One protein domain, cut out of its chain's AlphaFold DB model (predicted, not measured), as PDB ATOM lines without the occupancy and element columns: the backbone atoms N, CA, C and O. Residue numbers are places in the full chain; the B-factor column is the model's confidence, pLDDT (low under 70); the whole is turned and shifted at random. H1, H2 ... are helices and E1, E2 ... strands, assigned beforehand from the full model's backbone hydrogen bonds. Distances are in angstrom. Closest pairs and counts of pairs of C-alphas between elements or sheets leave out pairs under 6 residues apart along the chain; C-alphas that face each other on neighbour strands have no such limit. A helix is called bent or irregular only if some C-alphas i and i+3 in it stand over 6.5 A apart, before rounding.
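This is residues 37 to 107 of the 300 residues of an uncharacterized protein of Amycolatopsis sp. SID8362 (UniProt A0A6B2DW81). Two helices, the long H1 and the shorter H2, lie side by side and run opposite ways, and a narrow hairpin of two short strands, E1 and E2, sits between them in the chain and carries the rod on past one end of the pair. At the other end residues 37 to 44, which belong to H1, stick out alone. The 71 printed residues hold two named helices and two named strands in the order H1, E1, E2, H2, with the two strands making one antiparallel sheet in the order E1 - E2; the class is mostly helix. The whole is extended, with a radius of gyration of the C-alphas of 17.2 A, and its C-alphas span 61 by 25 by 13 A.

The printed part begins with H1, residues 37 to 65, of which residues 37 to 44 stand free. H1 touches H2, residues 91 to 105, with its residues 45 to 56 alone. The closest C-alphas of the two helices are those of Ala 49 and Ser 101, 5.5 A apart, and their centres are 11.1 A apart. Their lines stand at a shallow tilt of 16 degrees, and they run opposite ways. A tight link of 5 residues joins H1 to E1, residues 71 to 74. E1 and E2, residues 84 to 87, form a hairpin over a short link of 9 residues. They are antiparallel, with 146 degrees between their directions; N 73 and O 85, 2.9 A apart, and N 71 and O 87, 3.2 A apart, are within hydrogen-bond range. A tight link of 3 residues joins E2 to H2. H1 and E2 are apart, as are E1 and H2. O i to N i+4 pairs within hydrogen-bond range number 23 of 25 in H1 and 8 of 11 in H2.

H1 runs from C-alpha 37 at (99.730, 165.879, 169.102) to C-alpha 65 at (66.470, 149.998, 189.836), a length of 42.3 A. E1, residues 71 to 74, measures 10.0 A from first to last C-alpha, and E2, residues 84 to 87, measures 9.6 A. H2, residues 91 to 105, is 18.7 A long and ends with C-alpha 105 at (84.887, 153.842, 167.813). H2 is irregular, but only just: C-alphas 93 and 96 are 6.9 A apart.

The two C-alphas farthest apart are those of Ala 37 and Gly 79, 61.5 A. The C-alphas of the first and last printed residues, Ala 37 and Pro 107, are 17.6 A apart. The printed part has no cut and no long link. Its mean pLDDT is 82.3, and the values under 70 are at residues 37 to 38, 76, 79 to 82 and 107.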
ATOM      1  N   ALA A  37     101.129 165.458 169.129       69.00
ATOM      2  CA  ALA A  37      99.730 165.879 169.102       69.00
ATOM      3  C   ALA A  37      98.766 164.775 168.620       69.00
ATOM      4  O   ALA A  37      97.697 164.603 169.203       69.00
ATOM      5  N   THR A  38      99.154 163.978 167.619       68.75
ATOM      6  CA  THR A  38      98.326 162.887 167.070       68.75
ATOM      7  C   THR A  38      98.115 161.776 168.100       68.75
ATOM      8  O   THR A  38      97.029 161.211 168.224       68.75
ATOM      9  N   VAL A  39      99.145 161.501 168.902       76.44
ATOM     10  CA  VAL A  39      99.083 160.496 169.968       76.44
ATOM     11  C   VAL A  39      98.105 160.929 171.065       76.44
ATOM     12  O   VAL A  39      97.251 160.141 171.465       76.44
ATOM     13  N   ILE A  40      98.171 162.190 171.505       80.38
ATOM     14  CA  ILE A  40      97.290 162.728 172.557       80.38
ATOM     15  C   ILE A  40      95.823 162.733 172.105       80.38
ATOM     16  O   ILE A  40      94.950 162.299 172.858       80.38
ATOM     17  N   PHE A  41      95.547 163.159 170.868       78.56
ATOM     18  CA  PHE A  41      94.183 163.189 170.333       78.56
ATOM     19  C   PHE A  41      93.567 161.787 170.238       78.56
ATOM     20  O   PHE A  41      92.406 161.586 170.600       78.56
ATOM     21  N   ARG A  42      94.368 160.787 169.850       80.19
ATOM     22  CA  ARG A  42      93.939 159.385 169.824       80.19
ATOM     23  C   ARG A  42      93.543 158.890 171.214       80.19
ATOM     24  O   ARG A  42      92.476 158.294 171.348       80.19
ATOM     25  N   TYR A  43      94.351 159.153 172.242       85.69
ATOM     26  CA  TYR A  43      94.002 158.768 173.613       85.69
ATOM     27  C   TYR A  43      92.723 159.459 174.090       85.69
ATOM     28  O   TYR A  43      91.836 158.785 174.610       85.69
ATOM     29  N   PHE A  44      92.579 160.763 173.836       85.94
ATOM     30  CA  PHE A  44      91.374 161.506 174.204       85.94
ATOM     31  C   PHE A  44      90.112 160.920 173.546       85.94
ATOM     32  O   PHE A  44      89.129 160.638 174.237       85.94
ATOM     33  N   ARG A  45      90.162 160.628 172.237       82.94
ATOM     34  CA  ARG A  45      89.051 160.018 171.486       82.94
ATOM     35  C   ARG A  45      88.623 158.672 172.075       82.94
ATOM     36  O   ARG A  45      87.435 158.449 172.294       82.94
ATOM     37  N   TRP A  46      89.587 157.804 172.381       83.88
ATOM     38  CA  TRP A  46      89.315 156.498 172.990       83.88
ATOM     39  C   TRP A  46      88.728 156.625 174.394       83.88
ATOM     40  O   TRP A  46      87.753 155.944 174.708       83.88
ATOM     41  N   THR A  47      89.263 157.525 175.223       87.12
ATOM     42  CA  THR A  47      88.717 157.752 176.570       87.12
ATOM     43  C   THR A  47      87.281 158.265 176.520       87.12
ATOM     44  O   THR A  47      86.434 157.751 177.245       87.12
ATOM     45  N   LEU A  48      86.970 159.196 175.613       87.50
ATOM     46  CA  LEU A  48      85.618 159.719 175.436       87.50
ATOM     47  C   LEU A  48      84.642 158.619 174.996       87.50
ATOM     48  O   LEU A  48      83.549 158.508 175.548       87.50
ATOM     49  N   ALA A  49      85.044 157.780 174.039       84.56
ATOM     50  CA  ALA A  49      84.207 156.696 173.537       84.56
ATOM     51  C   ALA A  49      83.910 155.645 174.620       84.56
ATOM     52  O   ALA A  49      82.767 155.213 174.767       84.56
ATOM     53  N   VAL A  50      84.914 155.279 175.426       87.81
ATOM     54  CA  VAL A  50      84.738 154.347 176.550       87.81
ATOM     55  C   VAL A  50      83.824 154.943 177.620       87.81
ATOM     56  O   VAL A  50      82.932 154.249 178.105       87.81
ATOM     57  N   VAL A  51      83.988 156.224 177.965       91.38
ATOM     58  CA  VAL A  51      83.132 156.908 178.949       91.38
ATOM     59  C   VAL A  51      81.681 156.985 178.468       91.38
ATOM     60  O   VAL A  51      80.771 156.708 179.244       91.38
ATOM     61  N   LEU A  52      81.445 157.291 177.190       88.12
ATOM     62  CA  LEU A  52      80.093 157.326 176.622       88.12
ATOM     63  C   LEU A  52      79.449 155.937 176.583       88.12
ATOM     64  O   LEU A  52      78.300 155.779 176.998       88.12
ATOM     65  N   ALA A  53      80.194 154.918 176.150       86.00
ATOM     66  CA  ALA A  53      79.701 153.547 176.105       86.00
ATOM     67  C   ALA A  53      79.366 153.031 177.512       86.00
ATOM     68  O   ALA A  53      78.242 152.590 177.757       86.00
ATOM     69  N   THR A  54      80.301 153.152 178.457       90.06
ATOM     70  CA  THR A  54      80.094 152.712 179.847       90.06
ATOM     71  C   THR A  54      78.996 153.513 180.541       90.06
ATOM     72  O   THR A  54      78.156 152.920 181.216       90.06
ATOM     73  N   GLY A  55      78.928 154.828 180.314       91.38
ATOM     74  CA  GLY A  55      77.873 155.694 180.836       91.38
ATOM     75  C   GLY A  55      76.486 155.312 180.323       91.38
ATOM     76  O   GLY A  55      75.550 155.223 181.115       91.38
ATOM     77  N   SER A  56      76.350 155.008 179.027       86.31
ATOM     78  CA  SER A  56      75.070 154.574 178.451       86.31
ATOM     79  C   SER A  56      74.581 153.256 179.060       86.31
ATOM     80  O   SER A  56      73.425 153.155 179.463       86.31
ATOM     81  N   VAL A  57      75.473 152.273 179.229       88.44
ATOM     82  CA  VAL A  57      75.144 150.982 179.850       88.44
ATOM     83  C   VAL A  57      74.770 151.167 181.320       88.44
ATOM     84  O   VAL A  57      73.764 150.619 181.770       88.44
ATOM     85  N   ALA A  58      75.532 151.975 182.061       91.50
ATOM     86  CA  ALA A  58      75.242 152.272 183.460       91.50
ATOM     87  C   ALA A  58      73.869 152.941 183.630       91.50
ATOM     88  O   ALA A  58      73.135 152.591 184.551       91.50
ATOM     89  N   LEU A  59      73.489 153.843 182.720       88.06
ATOM     90  CA  LEU A  59      72.192 154.523 182.742       88.06
ATOM     91  C   LEU A  59      71.039 153.540 182.482       88.06
ATOM     92  O   LEU A  59      70.047 153.550 183.212       88.06
ATOM     93  N   VAL A  60      71.197 152.626 181.518       87.69
ATOM     94  CA  VAL A  60      70.211 151.562 181.256       87.69
ATOM     95  C   VAL A  60      70.027 150.687 182.484       87.69
ATOM     96  O   VAL A  60      68.894 150.497 182.925       87.69
ATOM     97  N   VAL A  61      71.122 150.199 183.069       90.19
ATOM     98  CA  VAL A  61      71.071 149.362 184.273       90.19
ATOM     99  C   VAL A  61      70.434 150.135 185.427       90.19
ATOM    100  O   VAL A  61      69.524 149.617 186.070       90.19
ATOM    101  N   ALA A  62      70.819 151.393 185.648       90.06
ATOM    102  CA  ALA A  62      70.231 152.237 186.683       90.06
ATOM    103  C   ALA A  62      68.720 152.449 186.482       90.06
ATOM    104  O   ALA A  62      67.975 152.460 187.461       90.06
ATOM    105  N   SER A  63      68.233 152.530 185.240       89.69
ATOM    106  CA  SER A  63      66.798 152.691 184.952       89.69
ATOM    107  C   SER A  63      65.925 151.509 185.405       89.69
ATOM    108  O   SER A  63      64.731 151.684 185.669       89.69
ATOM    109  N   TYR A  64      66.509 150.316 185.575       87.50
ATOM    110  CA  TYR A  64      65.793 149.171 186.146       87.50
ATOM    111  C   TYR A  64      65.520 149.358 187.641       87.50
ATOM    112  O   TYR A  64      64.410 149.071 188.103       87.50
ATOM    113  N   TRP A  65      66.501 149.886 188.375       90.25
ATOM    114  CA  TRP A  65      66.470 149.998 189.836       90.25
ATOM    115  C   TRP A  65      65.878 151.323 190.330       90.25
ATOM    116  O   TRP A  65      65.245 151.353 191.384       90.25
ATOM    117  N   TYR A  66      66.021 152.407 189.564       91.00
ATOM    118  CA  TYR A  66      65.570 153.744 189.949       91.00
ATOM    119  C   TYR A  66      64.362 154.187 189.120       91.00
ATOM    120  O   TYR A  66      64.475 154.522 187.942       91.00
ATOM    121  N   ALA A  67      63.200 154.267 189.774       84.88
ATOM    122  CA  ALA A  67      61.955 154.771 189.192       84.88
ATOM    123  C   ALA A  67      62.061 156.136 188.466       84.88
ATOM    124  O   ALA A  67      61.473 156.242 187.391       84.88
ATOM    125  N   PRO A  68      62.806 157.156 188.955       87.12
ATOM    126  CA  PRO A  68      62.882 158.452 188.265       87.12
ATOM    127  C   PRO A  68      63.656 158.419 186.939       87.12
ATOM    128  O   PRO A  68      63.568 159.367 186.168       87.12
ATOM    129  N   LEU A  69      64.411 157.352 186.657       83.94
ATOM    130  CA  LEU A  69      65.169 157.198 185.409       83.94
ATOM    131  C   LEU A  69      64.380 156.464 184.313       83.94
ATOM    132  O   LEU A  69      64.905 156.243 183.218       83.94
ATOM    133  N   ARG A  70      63.137 156.060 184.598       85.38
ATOM    134  CA  ARG A  70      62.259 155.397 183.630       85.38
ATOM    135  C   ARG A  70      61.621 156.430 182.711       85.38
ATOM    136  O   ARG A  70      61.198 157.493 183.157       85.38
ATOM    137  N   ILE A  71      61.519 156.093 181.430       83.25
ATOM    138  CA  ILE A  71      60.870 156.955 180.444       83.25
ATOM    139  C   ILE A  71      59.395 156.578 180.413       83.25
ATOM    140  O   ILE A  71      59.031 155.445 180.092       83.25
ATOM    141  N   CYS A  72      58.545 157.537 180.755       86.44
ATOM    142  CA  CYS A  72      57.104 157.387 180.672       86.44
ATOM    143  C   CYS A  72      56.631 157.865 179.300       86.44
ATOM    144  O   CYS A  72      56.898 159.000 178.905       86.44
ATOM    145  N   ARG A  73      55.963 156.982 178.556       81.88
ATOM    146  CA  ARG A  73      55.391 157.295 177.246       81.88
ATOM    147  C   ARG A  73      53.876 157.194 177.303       81.88
ATOM    148  O   ARG A  73      53.324 156.240 177.854       81.88
ATOM    149  N   ASP A  74      53.225 158.158 176.667       80.50
ATOM    150  CA  ASP A  74      51.792 158.124 176.419       80.50
ATOM    151  C   ASP A  74      51.516 157.142 175.285       80.50
ATOM    152  O   ASP A  74      51.792 157.425 174.117       80.50
ATOM    153  N   VAL A  75      50.966 155.974 175.610       76.12
ATOM    154  CA  VAL A  75      50.528 155.024 174.584       76.12
ATOM    155  C   VAL A  75      49.104 155.400 174.193       76.12
ATOM    156  O   VAL A  75      48.155 155.175 174.943       76.12
ATOM    157  N   THR A  76      48.932 156.031 173.033       69.94
ATOM    158  CA  THR A  76      47.597 156.342 172.511       69.94
ATOM    159  C   THR A  76      46.945 155.067 171.994       69.94
ATOM    160  O   THR A  76      47.163 154.666 170.852       69.94
ATOM    161  N   VAL A  77      46.135 154.433 172.837       71.50
ATOM    162  CA  VAL A  77      45.199 153.390 172.410       71.50
ATOM    163  C   VAL A  77      43.921 154.089 171.958       71.50
ATOM    164  O   VAL A  77      43.317 154.844 172.721       71.50
ATOM    165  N   VAL A  78      43.539 153.894 170.695       74.31
ATOM    166  CA  VAL A  78      42.362 154.540 170.097       74.31
ATOM    167  C   VAL A  78      41.122 154.220 170.940       74.31
ATOM    168  O   VAL A  78      40.736 153.061 171.058       74.31
ATOM    169  N   GLY A  79      40.509 155.254 171.530       69.25
ATOM    170  CA  GLY A  79      39.243 155.156 172.267       69.25
ATOM    171  C   GLY A  79      39.328 154.964 173.789       69.25
ATOM    172  O   GLY A  79      38.279 154.836 174.414       69.25
ATOM    173  N   LEU A  80      40.517 154.973 174.408       67.31
ATOM    174  CA  LEU A  80      40.687 154.832 175.867       67.31
ATOM    175  C   LEU A  80      41.536 155.975 176.466       67.31
ATOM    176  O   LEU A  80      42.380 156.541 175.766       67.31
ATOM    177  N   PRO A  81      41.335 156.341 177.752       66.44
ATOM    178  CA  PRO A  81      42.174 157.328 178.431       66.44
ATOM    179  C   PRO A  81      43.628 156.849 178.435       66.44
ATOM    180  O   PRO A  81      43.889 155.707 178.797       66.44
ATOM    181  N   LYS A  82      44.555 157.715 178.004       65.62
ATOM    182  CA  LYS A  82      45.974 157.401 177.759       65.62
ATOM    183  C   LYS A  82      46.624 156.769 179.003       65.62
ATOM    184  O   LYS A  82      46.887 157.497 179.962       65.62
ATOM    185  N   PRO A  83      46.909 155.454 179.025       71.75
ATOM    186  CA  PRO A  83      47.717 154.899 180.096       71.75
ATOM    187  C   PRO A  83      49.158 155.394 179.922       71.75
ATOM    188  O   PRO A  83      49.760 155.230 178.858       71.75
ATOM    189  N   VAL A  84      49.713 156.001 180.971       79.00
ATOM    190  CA  VAL A  84      51.136 156.348 181.029       79.00
ATOM    191  C   VAL A  84      51.894 155.072 181.373       79.00
ATOM    192  O   VAL A  84      51.808 154.575 182.495       79.00
ATOM    193  N   SER A  85      52.608 154.511 180.398       82.56
ATOM    194  CA  SER A  85      53.456 153.340 180.625       82.56
ATOM    195  C   SER A  85      54.899 153.796 180.791       82.56
ATOM    196  O   SER A  85      55.460 154.434 179.899       82.56
ATOM    197  N   CYS A  86      55.493 153.490 181.944       86.88
ATOM    198  CA  CYS A  86      56.893 153.787 182.222       86.88
ATOM    199  C   CYS A  86      57.718 152.515 182.042       86.88
ATOM    200  O   CYS A  86      57.660 151.602 182.871       86.88
ATOM    201  N   SER A  87      58.484 152.458 180.957       84.56
ATOM    202  CA  SER A  87      59.376 151.342 180.654       84.56
ATOM    203  C   SER A  87      60.836 151.735 180.906       84.56
ATOM    204  O   SER A  87      61.181 152.922 180.859       84.56
ATOM    205  N   PRO A  88      61.725 150.759 181.167       85.56
ATOM    206  CA  PRO A  88      63.158 151.001 181.052       85.56
ATOM    207  C   PRO A  88      63.501 151.449 179.624       85.56
ATOM    208  O   PRO A  88      62.706 151.282 178.693       85.56
ATOM    209  N   TRP A  89      64.686 152.035 179.465       85.12
ATOM    210  CA  TRP A  89      65.156 152.550 178.179       85.12
ATOM    211  C   TRP A  89      65.151 151.436 177.132       85.12
ATOM    212  O   TRP A  89      65.813 150.410 177.302       85.12
ATOM    213  N   ALA A  90      64.395 151.631 176.051       82.75
ATOM    214  CA  ALA A  90      64.412 150.700 174.936       82.75
ATOM    215  C   ALA A  90      65.685 150.912 174.106       82.75
ATOM    216  O   ALA A  90      66.278 151.991 174.106       82.75
ATOM    217  N   LEU A  91      66.073 149.905 173.318       80.69
ATOM    218  CA  LEU A  91      67.211 150.013 172.394       80.69
ATOM    219  C   LEU A  91      67.087 151.238 171.462       80.69
ATOM    220  O   LEU A  91      68.081 151.881 171.139       80.69
ATOM    221  N   ALA A  92      65.857 151.592 171.072       85.25
ATOM    222  CA  ALA A  92      65.573 152.752 170.230       85.25
ATOM    223  C   ALA A  92      65.887 154.099 170.914       85.25
ATOM    224  O   ALA A  92      66.331 155.024 170.242       85.25
ATOM    225  N   ASP A  93      65.716 154.203 172.236       84.50
ATOM    226  CA  ASP A  93      66.061 155.412 173.007       84.50
ATOM    227  C   ASP A  93      67.572 155.577 173.184       84.50
ATOM    228  O   ASP A  93      68.075 156.683 173.367       84.50
ATOM    229  N   LEU A  94      68.305 154.466 173.107       83.88
ATOM    230  CA  LEU A  94      69.763 154.440 173.186       83.88
ATOM    231  C   LEU A  94      70.427 154.756 171.849       83.88
ATOM    232  O   LEU A  94      71.609 155.085 171.829       83.88
ATOM    233  N   LEU A  95      69.691 154.689 170.739       86.81
ATOM    234  CA  LEU A  95      70.202 154.945 169.396       86.81
ATOM    235  C   LEU A  95      70.943 156.295 169.260       86.81
ATOM    236  O   LEU A  95      72.073 156.280 168.769       86.81
ATOM    237  N   PRO A  96      70.416 157.445 169.735       86.12
ATOM    238  CA  PRO A  96      71.137 158.722 169.670       86.12
ATOM    239  C   PRO A  96      72.429 158.765 170.504       86.12
ATOM    240  O   PRO A  96      73.287 159.597 170.225       86.12
ATOM    241  N   LEU A  97      72.604 157.877 171.490       84.06
ATOM    242  CA  LEU A  97      73.844 157.736 172.274       84.06
ATOM    243  C   LEU A  97      74.798 156.693 171.668       84.06
ATOM    244  O   LEU A  97      76.021 156.855 171.701       84.06
ATOM    245  N   LEU A  98      74.248 155.633 171.074       82.19
ATOM    246  CA  LEU A  98      74.999 154.565 170.420       82.19
ATOM    247  C   LEU A  98      75.620 155.023 169.102       82.19
ATOM    248  O   LEU A  98      76.784 154.721 168.864       82.19
ATOM    249  N   ILE A  99      74.894 155.779 168.273       86.31
ATOM    250  CA  ILE A  99      75.393 156.284 166.984       86.31
ATOM    251  C   ILE A  99      76.713 157.059 167.138       86.31
ATOM    252  O   ILE A  99      77.679 156.674 166.479       86.31
ATOM    253  N   PRO A 100      76.828 158.094 167.997       82.06
ATOM    254  CA  PRO A 100      78.089 158.813 168.157       82.06
ATOM    255  C   PRO A 100      79.167 157.936 168.793       82.06
ATOM    256  O   PRO A 100      80.317 158.030 168.384       82.06
ATOM    257  N   SER A 101      78.818 157.051 169.734       80.88
ATOM    258  CA  SER A 101      79.779 156.129 170.358       80.88
ATOM    259  C   SER A 101      80.392 155.175 169.333       80.88
ATOM    260  O   SER A 101      81.606 154.995 169.306       80.88
ATOM    261  N   VAL A 102      79.567 154.616 168.446       82.62
ATOM    262  CA  VAL A 102      79.996 153.763 167.335       82.62
ATOM    263  C   VAL A 102      80.804 154.578 166.330       82.62
ATOM    264  O   VAL A 102      81.892 154.153 165.964       82.62
ATOM    265  N   LEU A 103      80.351 155.774 165.945       82.88
ATOM    266  CA  LEU A 103      81.073 156.661 165.025       82.88
ATOM    267  C   LEU A 103      82.451 157.089 165.571       82.88
ATOM    268  O   LEU A 103      83.410 157.193 164.813       82.88
ATOM    269  N   LEU A 104      82.563 157.282 166.890       80.12
ATOM    270  CA  LEU A 104      83.816 157.547 167.604       80.12
ATOM    271  C   LEU A 104      84.719 156.311 167.690       80.12
ATOM    272  O   LEU A 104      85.939 156.469 167.682       80.12
ATOM    273  N   LEU A 105      84.145 155.107 167.787       74.25
ATOM    274  CA  LEU A 105      84.887 153.842 167.813       74.25
ATOM    275  C   LEU A 105      85.319 153.386 166.419       74.25
ATOM    276  O   LEU A 105      86.305 152.654 166.299       74.25
ATOM    277  N   PHE A 106      84.600 153.805 165.374       79.38
ATOM    278  CA  PHE A 106      84.976 153.503 164.006       79.38
ATOM    279  C   PHE A 106      86.402 154.037 163.770       79.38
ATOM    280  O   PHE A 106      86.695 155.213 164.042       79.38
ATOM    281  N   PRO A 107      87.337 153.170 163.339       61.75
ATOM    282  CA  PRO A 107      88.680 153.601 162.992       61.75
ATOM    283  C   PRO A 107      88.545 154.639 161.881       61.75
ATOM    284  O   PRO A 107      87.805 154.427 160.920       61.75
TER     285      PRO A 107